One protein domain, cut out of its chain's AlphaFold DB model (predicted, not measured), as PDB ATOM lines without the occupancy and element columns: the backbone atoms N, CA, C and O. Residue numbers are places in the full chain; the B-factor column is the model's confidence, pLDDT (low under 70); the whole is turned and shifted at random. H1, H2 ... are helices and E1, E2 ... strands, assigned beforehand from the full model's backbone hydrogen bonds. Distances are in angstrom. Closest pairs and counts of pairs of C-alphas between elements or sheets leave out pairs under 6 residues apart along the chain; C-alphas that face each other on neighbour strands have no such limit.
ATOM      1  N   PRO A 102      -2.016  10.720  92.551       78.94
ATOM      2  CA  PRO A 102      -2.357   9.299  92.530       78.94
ATOM      3  C   PRO A 102      -1.816   8.592  93.778       78.94
ATOM      4  O   PRO A 102      -0.658   8.768  94.140       78.94
ATOM      5  N   HIS A 103      -2.648   7.764  94.408       77.25
ATOM      6  CA  HIS A 103      -2.278   7.005  95.606       77.25
ATOM      7  C   HIS A 103      -1.316   5.855  95.293       77.25
ATOM      8  O   HIS A 103      -0.395   5.591  96.059       77.25
ATOM      9  N   LEU A 104      -1.541   5.140  94.184       84.50
ATOM     10  CA  LEU A 104      -0.719   3.994  93.791       84.50
ATOM     11  C   LEU A 104      -0.799   3.743  92.279       84.50
ATOM     12  O   LEU A 104      -1.757   4.144  91.615       84.50
ATOM     13  N   ILE A 105       0.185   3.023  91.740       85.12
ATOM     14  CA  ILE A 105       0.070   2.339  90.449       85.12
ATOM     15  C   ILE A 105       0.033   0.836  90.729       85.12
ATOM     16  O   ILE A 105       1.038   0.261  91.140       85.12
ATOM     17  N   VAL A 106      -1.117   0.201  90.508       82.25
ATOM     18  CA  VAL A 106      -1.257  -1.256  90.624       82.25
ATOM     19  C   VAL A 106      -0.718  -1.890  89.335       82.25
ATOM     20  O   VAL A 106      -1.233  -1.573  88.257       82.25
ATOM     21  N   PRO A 107       0.311  -2.755  89.388       80.81
ATOM     22  CA  PRO A 107       0.874  -3.379  88.193       80.81
ATOM     23  C   PRO A 107      -0.155  -4.293  87.518       80.81
ATOM     24  O   PRO A 107      -1.016  -4.874  88.177       80.81
ATOM     25  N   TYR A 108      -0.071  -4.441  86.194       79.56
ATOM     26  CA  TYR A 108      -0.978  -5.343  85.483       79.56
ATOM     27  C   TYR A 108      -0.702  -6.816  85.835       79.56
ATOM     28  O   TYR A 108       0.461  -7.223  85.843       79.56
ATOM     29  N   PRO A 109      -1.743  -7.654  86.021       71.38
ATOM     30  CA  PRO A 109      -1.593  -9.072  86.361       71.38
ATOM     31  C   PRO A 109      -1.010  -9.924  85.222       71.38
ATOM     32  O   PRO A 109      -0.660 -11.081  85.437       71.38
ATOM     33  N   LYS A 110      -0.907  -9.378  84.001       68.25
ATOM     34  CA  LYS A 110      -0.239 -10.002  82.852       68.25
ATOM     35  C   LYS A 110       0.638  -8.978  82.136       68.25
ATOM     36  O   LYS A 110       0.169  -7.895  81.789       68.25
ATOM     37  N   ALA A 111       1.888  -9.342  81.846       60.66
ATOM     38  CA  ALA A 111       2.858  -8.469  81.169       60.66
ATOM     39  C   ALA A 111       2.411  -8.022  79.760       60.66
ATOM     40  O   ALA A 111       2.844  -6.990  79.252       60.66
ATOM     41  N   GLU A 112       1.514  -8.778  79.129       62.50
ATOM     42  CA  GLU A 112       0.919  -8.466  77.829       62.50
ATOM     43  C   GLU A 112       0.039  -7.201  77.871       62.50
ATOM     44  O   GLU A 112       0.039  -6.414  76.922       62.50
ATOM     45  N   TRP A 113      -0.658  -6.955  78.991       66.12
ATOM     46  CA  TRP A 113      -1.529  -5.784  79.176       66.12
ATOM     47  C   TRP A 113      -0.724  -4.476  79.192       66.12
ATOM     48  O   TRP A 113      -1.220  -3.439  78.758       66.12
ATOM     49  N   ALA A 114       0.549  -4.530  79.608       60.38
ATOM     50  CA  ALA A 114       1.478  -3.401  79.517       60.38
ATOM     51  C   ALA A 114       1.912  -3.087  78.069       60.38
ATOM     52  O   ALA A 114       2.353  -1.973  77.789       60.38
ATOM     53  N   LYS A 115       1.802  -4.056  77.146       59.59
ATOM     54  CA  LYS A 115       2.241  -3.924  75.747       59.59
ATOM     55  C   LYS A 115       1.123  -3.449  74.805       59.59
ATOM     56  O   LYS A 115       1.410  -2.741  73.844       59.59
ATOM     57  N   TRP A 116      -0.144  -3.783  75.077       54.25
ATOM     58  CA  TRP A 116      -1.260  -3.607  74.127       54.25
ATOM     59  C   TRP A 116      -2.316  -2.574  74.554       54.25
ATOM     60  O   TRP A 116      -3.476  -2.889  74.806       54.25
ATOM     61  N   HIS A 117      -1.949  -1.291  74.542       52.00
ATOM     62  CA  HIS A 117      -2.829  -0.182  74.950       52.00
ATOM     63  C   HIS A 117      -4.091   0.085  74.099       52.00
ATOM     64  O   HIS A 117      -4.845   0.992  74.452       52.00
ATOM     65  N   LYS A 118      -4.317  -0.592  72.958       51.22
ATOM     66  CA  LYS A 118      -5.299  -0.110  71.958       51.22
ATOM     67  C   LYS A 118      -6.263  -1.108  71.309       51.22
ATOM     68  O   LYS A 118      -7.226  -0.627  70.715       51.22
ATOM     69  N   ARG A 119      -6.066  -2.432  71.365       47.50
ATOM     70  CA  ARG A 119      -6.984  -3.390  70.708       47.50
ATOM     71  C   ARG A 119      -7.169  -4.677  71.518       47.50
ATOM     72  O   ARG A 119      -6.197  -5.323  71.873       47.50
ATOM     73  N   ASN A 120      -8.436  -5.013  71.755       47.56
ATOM     74  CA  ASN A 120      -8.985  -6.343  72.037       47.56
ATOM     75  C   ASN A 120      -8.248  -7.247  73.044       47.56
ATOM     76  O   ASN A 120      -8.121  -8.445  72.809       47.56
ATOM     77  N   TYR A 121      -7.919  -6.733  74.235       53.88
ATOM     78  CA  TYR A 121      -8.119  -7.591  75.409       53.88
ATOM     79  C   TYR A 121      -9.614  -7.790  75.643       53.88
ATOM     80  O   TYR A 121     -10.413  -6.897  75.343       53.88
ATOM     81  N   ASN A 122      -9.986  -8.955  76.180       62.84
ATOM     82  CA  ASN A 122     -11.363  -9.225  76.567       62.84
ATOM     83  C   ASN A 122     -11.767  -8.221  77.665       62.84
ATOM     84  O   ASN A 122     -11.327  -8.338  78.812       62.84
ATOM     85  N   LYS A 123     -12.521  -7.180  77.274       71.44
ATOM     86  CA  LYS A 123     -12.763  -5.969  78.083       71.44
ATOM     87  C   LYS A 123     -13.350  -6.307  79.445       71.44
ATOM     88  O   LYS A 123     -13.027  -5.656  80.428       71.44
ATOM     89  N   GLU A 124     -14.169  -7.345  79.491       75.62
ATOM     90  CA  GLU A 124     -14.807  -7.863  80.689       75.62
ATOM     91  C   GLU A 124     -13.798  -8.302  81.758       75.62
ATOM     92  O   GLU A 124     -13.923  -7.893  82.907       75.62
ATOM     93  N   ILE A 125     -12.725  -9.009  81.384       74.06
ATOM     94  CA  ILE A 125     -11.670  -9.435  82.324       74.06
ATOM     95  C   ILE A 125     -10.911  -8.219  82.882       74.06
ATOM     96  O   ILE A 125     -10.592  -8.172  84.071       74.06
ATOM     97  N   PHE A 126     -10.650  -7.210  82.044       79.00
ATOM     98  CA  PHE A 126     -10.039  -5.959  82.499       79.00
ATOM     99  C   PHE A 126     -10.980  -5.180  83.431       79.00
ATOM    100  O   PHE A 126     -10.545  -4.724  84.483       79.00
ATOM    101  N   ASN A 127     -12.265  -5.073  83.086       82.62
ATOM    102  CA  ASN A 127     -13.277  -4.378  83.883       82.62
ATOM    103  C   ASN A 127     -13.520  -5.071  85.235       82.62
ATOM    104  O   ASN A 127     -13.641  -4.392  86.249       82.62
ATOM    105  N   GLN A 128     -13.541  -6.407  85.277       82.75
ATOM    106  CA  GLN A 128     -13.628  -7.183  86.521       82.75
ATOM    107  C   GLN A 128     -12.397  -6.969  87.413       82.75
ATOM    108  O   GLN A 128     -12.527  -6.874  88.633       82.75
ATOM    109  N   TRP A 129     -11.198  -6.873  86.829       82.00
ATOM    110  CA  TRP A 129      -9.978  -6.556  87.575       82.00
ATOM    111  C   TRP A 129      -9.976  -5.109  88.091       82.00
ATOM    112  O   TRP A 129      -9.715  -4.885  89.269       82.00
ATOM    113  N   ASP A 130     -10.338  -4.141  87.249       84.62
ATOM    114  CA  ASP A 130     -10.500  -2.726  87.604       84.62
ATOM    115  C   ASP A 130     -11.543  -2.522  88.721       84.62
ATOM    116  O   ASP A 130     -11.302  -1.764  89.661       84.62
ATOM    117  N   ALA A 131     -12.660  -3.258  88.681       86.44
ATOM    118  CA  ALA A 131     -13.666  -3.282  89.741       86.44
ATOM    119  C   ALA A 131     -13.123  -3.872  91.056       86.44
ATOM    120  O   ALA A 131     -13.308  -3.268  92.111       86.44
ATOM    121  N   LYS A 132     -12.388  -4.994  91.009       85.12
ATOM    122  CA  LYS A 132     -11.740  -5.578  92.200       85.12
ATOM    123  C   LYS A 132     -10.677  -4.658  92.804       85.12
ATOM    124  O   LYS A 132     -10.559  -4.585  94.025       85.12
ATOM    125  N   VAL A 133      -9.926  -3.925  91.975       84.31
ATOM    126  CA  VAL A 133      -9.000  -2.890  92.460       84.31
ATOM    127  C   VAL A 133      -9.777  -1.755  93.133       84.31
ATOM    128  O   VAL A 133      -9.414  -1.363  94.238       84.31
ATOM    129  N   LYS A 134     -10.865  -1.259  92.525       86.81
ATOM    130  CA  LYS A 134     -11.719  -0.220  93.130       86.81
ATOM    131  C   LYS A 134     -12.262  -0.637  94.490       86.81
ATOM    132  O   LYS A 134     -12.013   0.076  95.454       86.81
ATOM    133  N   GLU A 135     -12.903  -1.801  94.593       85.81
ATOM    134  CA  GLU A 135     -13.466  -2.298  95.856       85.81
ATOM    135  C   GLU A 135     -12.405  -2.390  96.970       85.81
ATOM    136  O   GLU A 135     -12.656  -1.974  98.103       85.81
ATOM    137  N   GLY A 136     -11.190  -2.850  96.639       84.56
ATOM    138  CA  GLY A 136     -10.074  -2.927  97.586       84.56
ATOM    139  C   GLY A 136      -9.585  -1.572  98.120       84.56
ATOM    140  O   GLY A 136      -9.087  -1.510  99.244       84.56
ATOM    141  N   PHE A 137      -9.742  -0.484  97.357       86.12
ATOM    142  CA  PHE A 137      -9.373   0.875  97.783       86.12
ATOM    143  C   PHE A 137     -10.545   1.690  98.352       86.12
ATOM    144  O   PHE A 137     -10.318   2.579  99.178       86.12
ATOM    145  N   GLU A 138     -11.778   1.384  97.940       87.75
ATOM    146  CA  GLU A 138     -13.012   2.050  98.372       87.75
ATOM    147  C   GLU A 138     -13.183   1.975  99.889       87.75
ATOM    148  O   GLU A 138     -13.436   2.995 100.533       87.75
ATOM    149  N   GLY A 139     -12.973   0.781 100.455       84.44
ATOM    150  CA  GLY A 139     -13.088   0.516 101.885       84.44
ATOM    151  C   GLY A 139     -14.527   0.617 102.399       84.44
ATOM    152  O   GLY A 139     -15.266   1.547 102.080       84.44
ATOM    153  N   LYS A 140     -14.934  -0.334 103.237       86.56
ATOM    154  CA  LYS A 140     -16.267  -0.345 103.853       86.56
ATOM    155  C   LYS A 140     -16.169   0.070 105.322       86.56
ATOM    156  O   LYS A 140     -15.125  -0.106 105.953       86.56
ATOM    157  N   ASP A 141     -17.218   0.690 105.849       82.69
ATOM    158  CA  ASP A 141     -17.350   0.964 107.279       82.69
ATOM    159  C   ASP A 141     -17.976  -0.214 108.041       82.69
ATOM    160  O   ASP A 141     -18.260  -1.262 107.462       82.69
ATOM    161  N   GLN A 142     -18.163  -0.058 109.354       78.94
ATOM    162  CA  GLN A 142     -18.738  -1.098 110.218       78.94
ATOM    163  C   GLN A 142     -20.211  -1.426 109.904       78.94
ATOM    164  O   GLN A 142     -20.731  -2.418 110.399       78.94
ATOM    165  N   TRP A 143     -20.859  -0.627 109.050       81.62
ATOM    166  CA  TRP A 143     -22.199  -0.855 108.507       81.62
ATOM    167  C   TRP A 143     -22.156  -1.257 107.014       81.62
ATOM    168  O   TRP A 143     -23.177  -1.242 106.330       81.62
ATOM    169  N   GLY A 144     -20.975  -1.599 106.481       82.12
ATOM    170  CA  GLY A 144     -20.769  -2.037 105.096       82.12
ATOM    171  C   GLY A 144     -20.700  -0.915 104.048       82.12
ATOM    172  O   GLY A 144     -20.575  -1.207 102.857       82.12
ATOM    173  N   ARG A 145     -20.764   0.359 104.455       83.56
ATOM    174  CA  ARG A 145     -20.929   1.518 103.559       83.56
ATOM    175  C   ARG A 145     -19.583   1.987 102.993       83.56
ATOM    176  O   ARG A 145     -18.594   2.053 103.720       83.56
ATOM    177  N   THR A 146     -19.525   2.326 101.701       85.12
ATOM    178  CA  THR A 146     -18.284   2.742 101.013       85.12
ATOM    179  C   THR A 146     -17.748   4.078 101.550       85.12
ATOM    180  O   THR A 146     -18.351   5.126 101.305       85.12
ATOM    181  N   LYS A 147     -16.575   4.059 102.199       87.19
ATOM    182  CA  LYS A 147     -15.928   5.229 102.827       87.19
ATOM    183  C   LYS A 147     -15.231   6.184 101.862       87.19
ATOM    184  O   LYS A 147     -14.967   7.327 102.231       87.19
ATOM    185  N   ARG A 148     -14.857   5.737 100.661       86.38
ATOM    186  CA  ARG A 148     -14.025   6.525  99.734       86.38
ATOM    187  C   ARG A 148     -14.557   6.458  98.317       86.38
ATOM    188  O   ARG A 148     -15.079   5.434  97.897       86.38
ATOM    189  N   TRP A 149     -14.397   7.531  97.553       86.00
ATOM    190  CA  TRP A 149     -14.467   7.428  96.098       86.00
ATOM    191  C   TRP A 149     -13.125   6.910  95.576       86.00
ATOM    192  O   TRP A 149     -12.068   7.320  96.067       86.00
ATOM    193  N   VAL A 150     -13.161   6.058  94.549       86.75
ATOM    194  CA  VAL A 150     -11.967   5.577  93.841       86.75
ATOM    195  C   VAL A 150     -12.109   5.837  92.347       86.75
ATOM    196  O   VAL A 150     -13.143   5.552  91.741       86.75
ATOM    197  N   LYS A 151     -11.046   6.354  91.732       88.19
ATOM    198  CA  LYS A 151     -10.919   6.485  90.280       88.19
ATOM    199  C   LYS A 151      -9.669   5.768  89.812       88.19
ATOM    200  O   LYS A 151      -8.647   5.755  90.488       88.19
ATOM    201  N   THR A 152      -9.754   5.205  88.620       86.50
ATOM    202  CA  THR A 152      -8.677   4.451  87.990       86.50
ATOM    203  C   THR A 152      -8.408   4.968  86.578       86.50
ATOM    204  O   THR A 152      -9.280   5.568  85.941       86.50
ATOM    205  N   SER A 153      -7.191   4.764  86.068       85.94
ATOM    206  CA  SER A 153      -6.883   4.931  84.642       85.94
ATOM    207  C   SER A 153      -5.703   4.058  84.215       85.94
ATOM    208  O   SER A 153      -4.766   3.845  84.985       85.94
ATOM    209  N   ALA A 154      -5.735   3.552  82.983       82.94
ATOM    210  CA  ALA A 154      -4.665   2.720  82.441       82.94
ATOM    211  C   ALA A 154      -3.423   3.557  82.076       82.94
ATOM    212  O   ALA A 154      -3.524   4.559  81.367       82.94
ATOM    213  N   SER A 155      -2.237   3.115  82.501       82.12
ATOM    214  CA  SER A 155      -0.934   3.683  82.119       82.12
ATOM    215  C   SER A 155       0.027   2.599  81.624       82.12
ATOM    216  O   SER A 155      -0.231   1.411  81.808       82.12
ATOM    217  N   LYS A 156       1.178   2.979  81.054       78.44
ATOM    218  CA  LYS A 156       2.223   2.024  80.623       78.44
ATOM    219  C   LYS A 156       2.732   1.104  81.744       78.44
ATOM    220  O   LYS A 156       3.205   0.014  81.454       78.44
ATOM    221  N   LYS A 157       2.660   1.542  83.008       78.06
ATOM    222  CA  LYS A 157       3.198   0.812  84.172       78.06
ATOM    223  C   LYS A 157       2.154  -0.032  84.918       78.06
ATOM    224  O   LYS A 157       2.527  -0.841  85.758       78.06
ATOM    225  N   GLY A 158       0.866   0.164  84.638       82.56
ATOM    226  CA  GLY A 158      -0.227  -0.411  85.421       82.56
ATOM    227  C   GLY A 158      -1.443   0.509  85.494       82.56
ATOM    228  O   GLY A 158      -1.500   1.550  84.829       82.56
ATOM    229  N   LEU A 159      -2.402   0.135  86.332       84.62
ATOM    230  CA  LEU A 159      -3.591   0.919  86.639       84.62
ATOM    231  C   LEU A 159      -3.245   1.966  87.701       84.62
ATOM    232  O   LEU A 159      -2.912   1.629  88.835       84.62
ATOM    233  N   VAL A 160      -3.295   3.243  87.331       88.06
ATOM    234  CA  VAL A 160      -3.110   4.356  88.269       88.06
ATOM    235  C   VAL A 160      -4.400   4.525  89.060       88.06
ATOM    236  O   VAL A 160      -5.467   4.625  88.453       88.06
ATOM    237  N   VAL A 161      -4.298   4.552  90.387       87.31
ATOM    238  CA  VAL A 161      -5.425   4.650  91.319       87.31
ATOM    239  C   VAL A 161      -5.370   5.985  92.056       87.31
ATOM    240  O   VAL A 161      -4.344   6.353  92.628       87.31
ATOM    241  N   TRP A 162      -6.498   6.688  92.084       90.00
ATOM    242  CA  TRP A 162      -6.749   7.830  92.956       90.00
ATOM    243  C   TRP A 162      -7.850   7.477  93.942       90.00
ATOM    244  O   TRP A 162      -8.845   6.853  93.571       90.00
ATOM    245  N   VAL A 163      -7.690   7.927  95.180       86.12
ATOM    246  CA  VAL A 163      -8.638   7.697  96.266       86.12
ATOM    247  C   VAL A 163      -8.908   9.036  96.949       86.12
ATOM    248  O   VAL A 163      -7.990   9.837  97.124       86.12
ATOM    249  N   LYS A 164     -10.163   9.295  97.318       85.00
ATOM    250  CA  LYS A 164     -10.556  10.450  98.136       85.00
ATOM    251  C   LYS A 164     -11.614  10.006  99.141       85.00
ATOM    252  O   LYS A 164     -12.596   9.377  98.749       85.00
ATOM    253  N   GLU A 165     -11.419  10.312 100.420       82.25
ATOM    254  CA  GLU A 165     -12.387   9.950 101.464       82.25
ATOM    255  C   GLU A 165     -13.680  10.775 101.334       82.25
ATOM    256  O   GLU A 165     -13.650  11.939 100.921       82.25
ATOM    257  N   LYS A 166     -14.820  10.145 101.641       81.44
ATOM    258  CA  LYS A 166     -16.134  10.794 101.680       81.44
ATOM    259  C   LYS A 166     -16.361  11.402 103.068       81.44
ATOM    260  O   LYS A 166     -16.056  10.727 104.052       81.44
ATOM    261  N   PRO A 167     -16.938  12.610 103.185       78.50
ATOM    262  CA  PRO A 167     -17.497  13.072 104.452       78.50
ATOM    263  C   PRO A 167     -18.619  12.146 104.929       78.50
ATOM    264  O   PRO A 167     -19.321  11.545 104.111       78.50
TER     265      PRO A 167
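What this domain is: This is residues 102 to 167 of the 396 residues of an uncharacterized protein of Cryptococcus neoformans var. neoformans serotype D (strain B-3501A) (UniProt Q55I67). A narrow antiparallel sheet, the long hairpin E2 and E3 with short E1 beside E3, has the helix H1 packed slantwise over one face: two layers, of mixed class. The printed part has 66 residues, in chain order E1, H1, E2, E3; the sheet's order is E1, E3, E2. It is only just loose, close to compact, radius of gyration of the C-alphas 13.2 A, and elongated, 40 by 22 by 15 A.

How they stand to each other: E1, residues 104 to 106, is the antiparallel neighbour of E3, residues 158 to 165; N 106 and O 159 are within hydrogen-bond range at 2.8 A. H1, residues 123 to 138, with every O i to N i+4 pair within range, has a height over the sheet of 9.5 A. Its closest C-alphas to E2, residues 148 to 155, are Glu 138 and Arg 148, 4.8 A. E2 and E3 form a hairpin; N 151 and O 162 are 2.9 A apart. E1, H1 and E2 make a split strand-helix-strand unit, E3 between its strands, with a right-handed crossover.

Where its parts are: E1, 6.2 A long, begins at C-alpha 104 (-0.719, 3.994, 93.791). H1 measures 21.8 A, E2 22.1 A and E3 22.6 A, ending at C-alpha 165 (-12.387, 9.950, 101.464).

The domain as a whole: The printed part has no cut. The long link is residues 107 to 122; pLDDT is under 70 at 110 to 122.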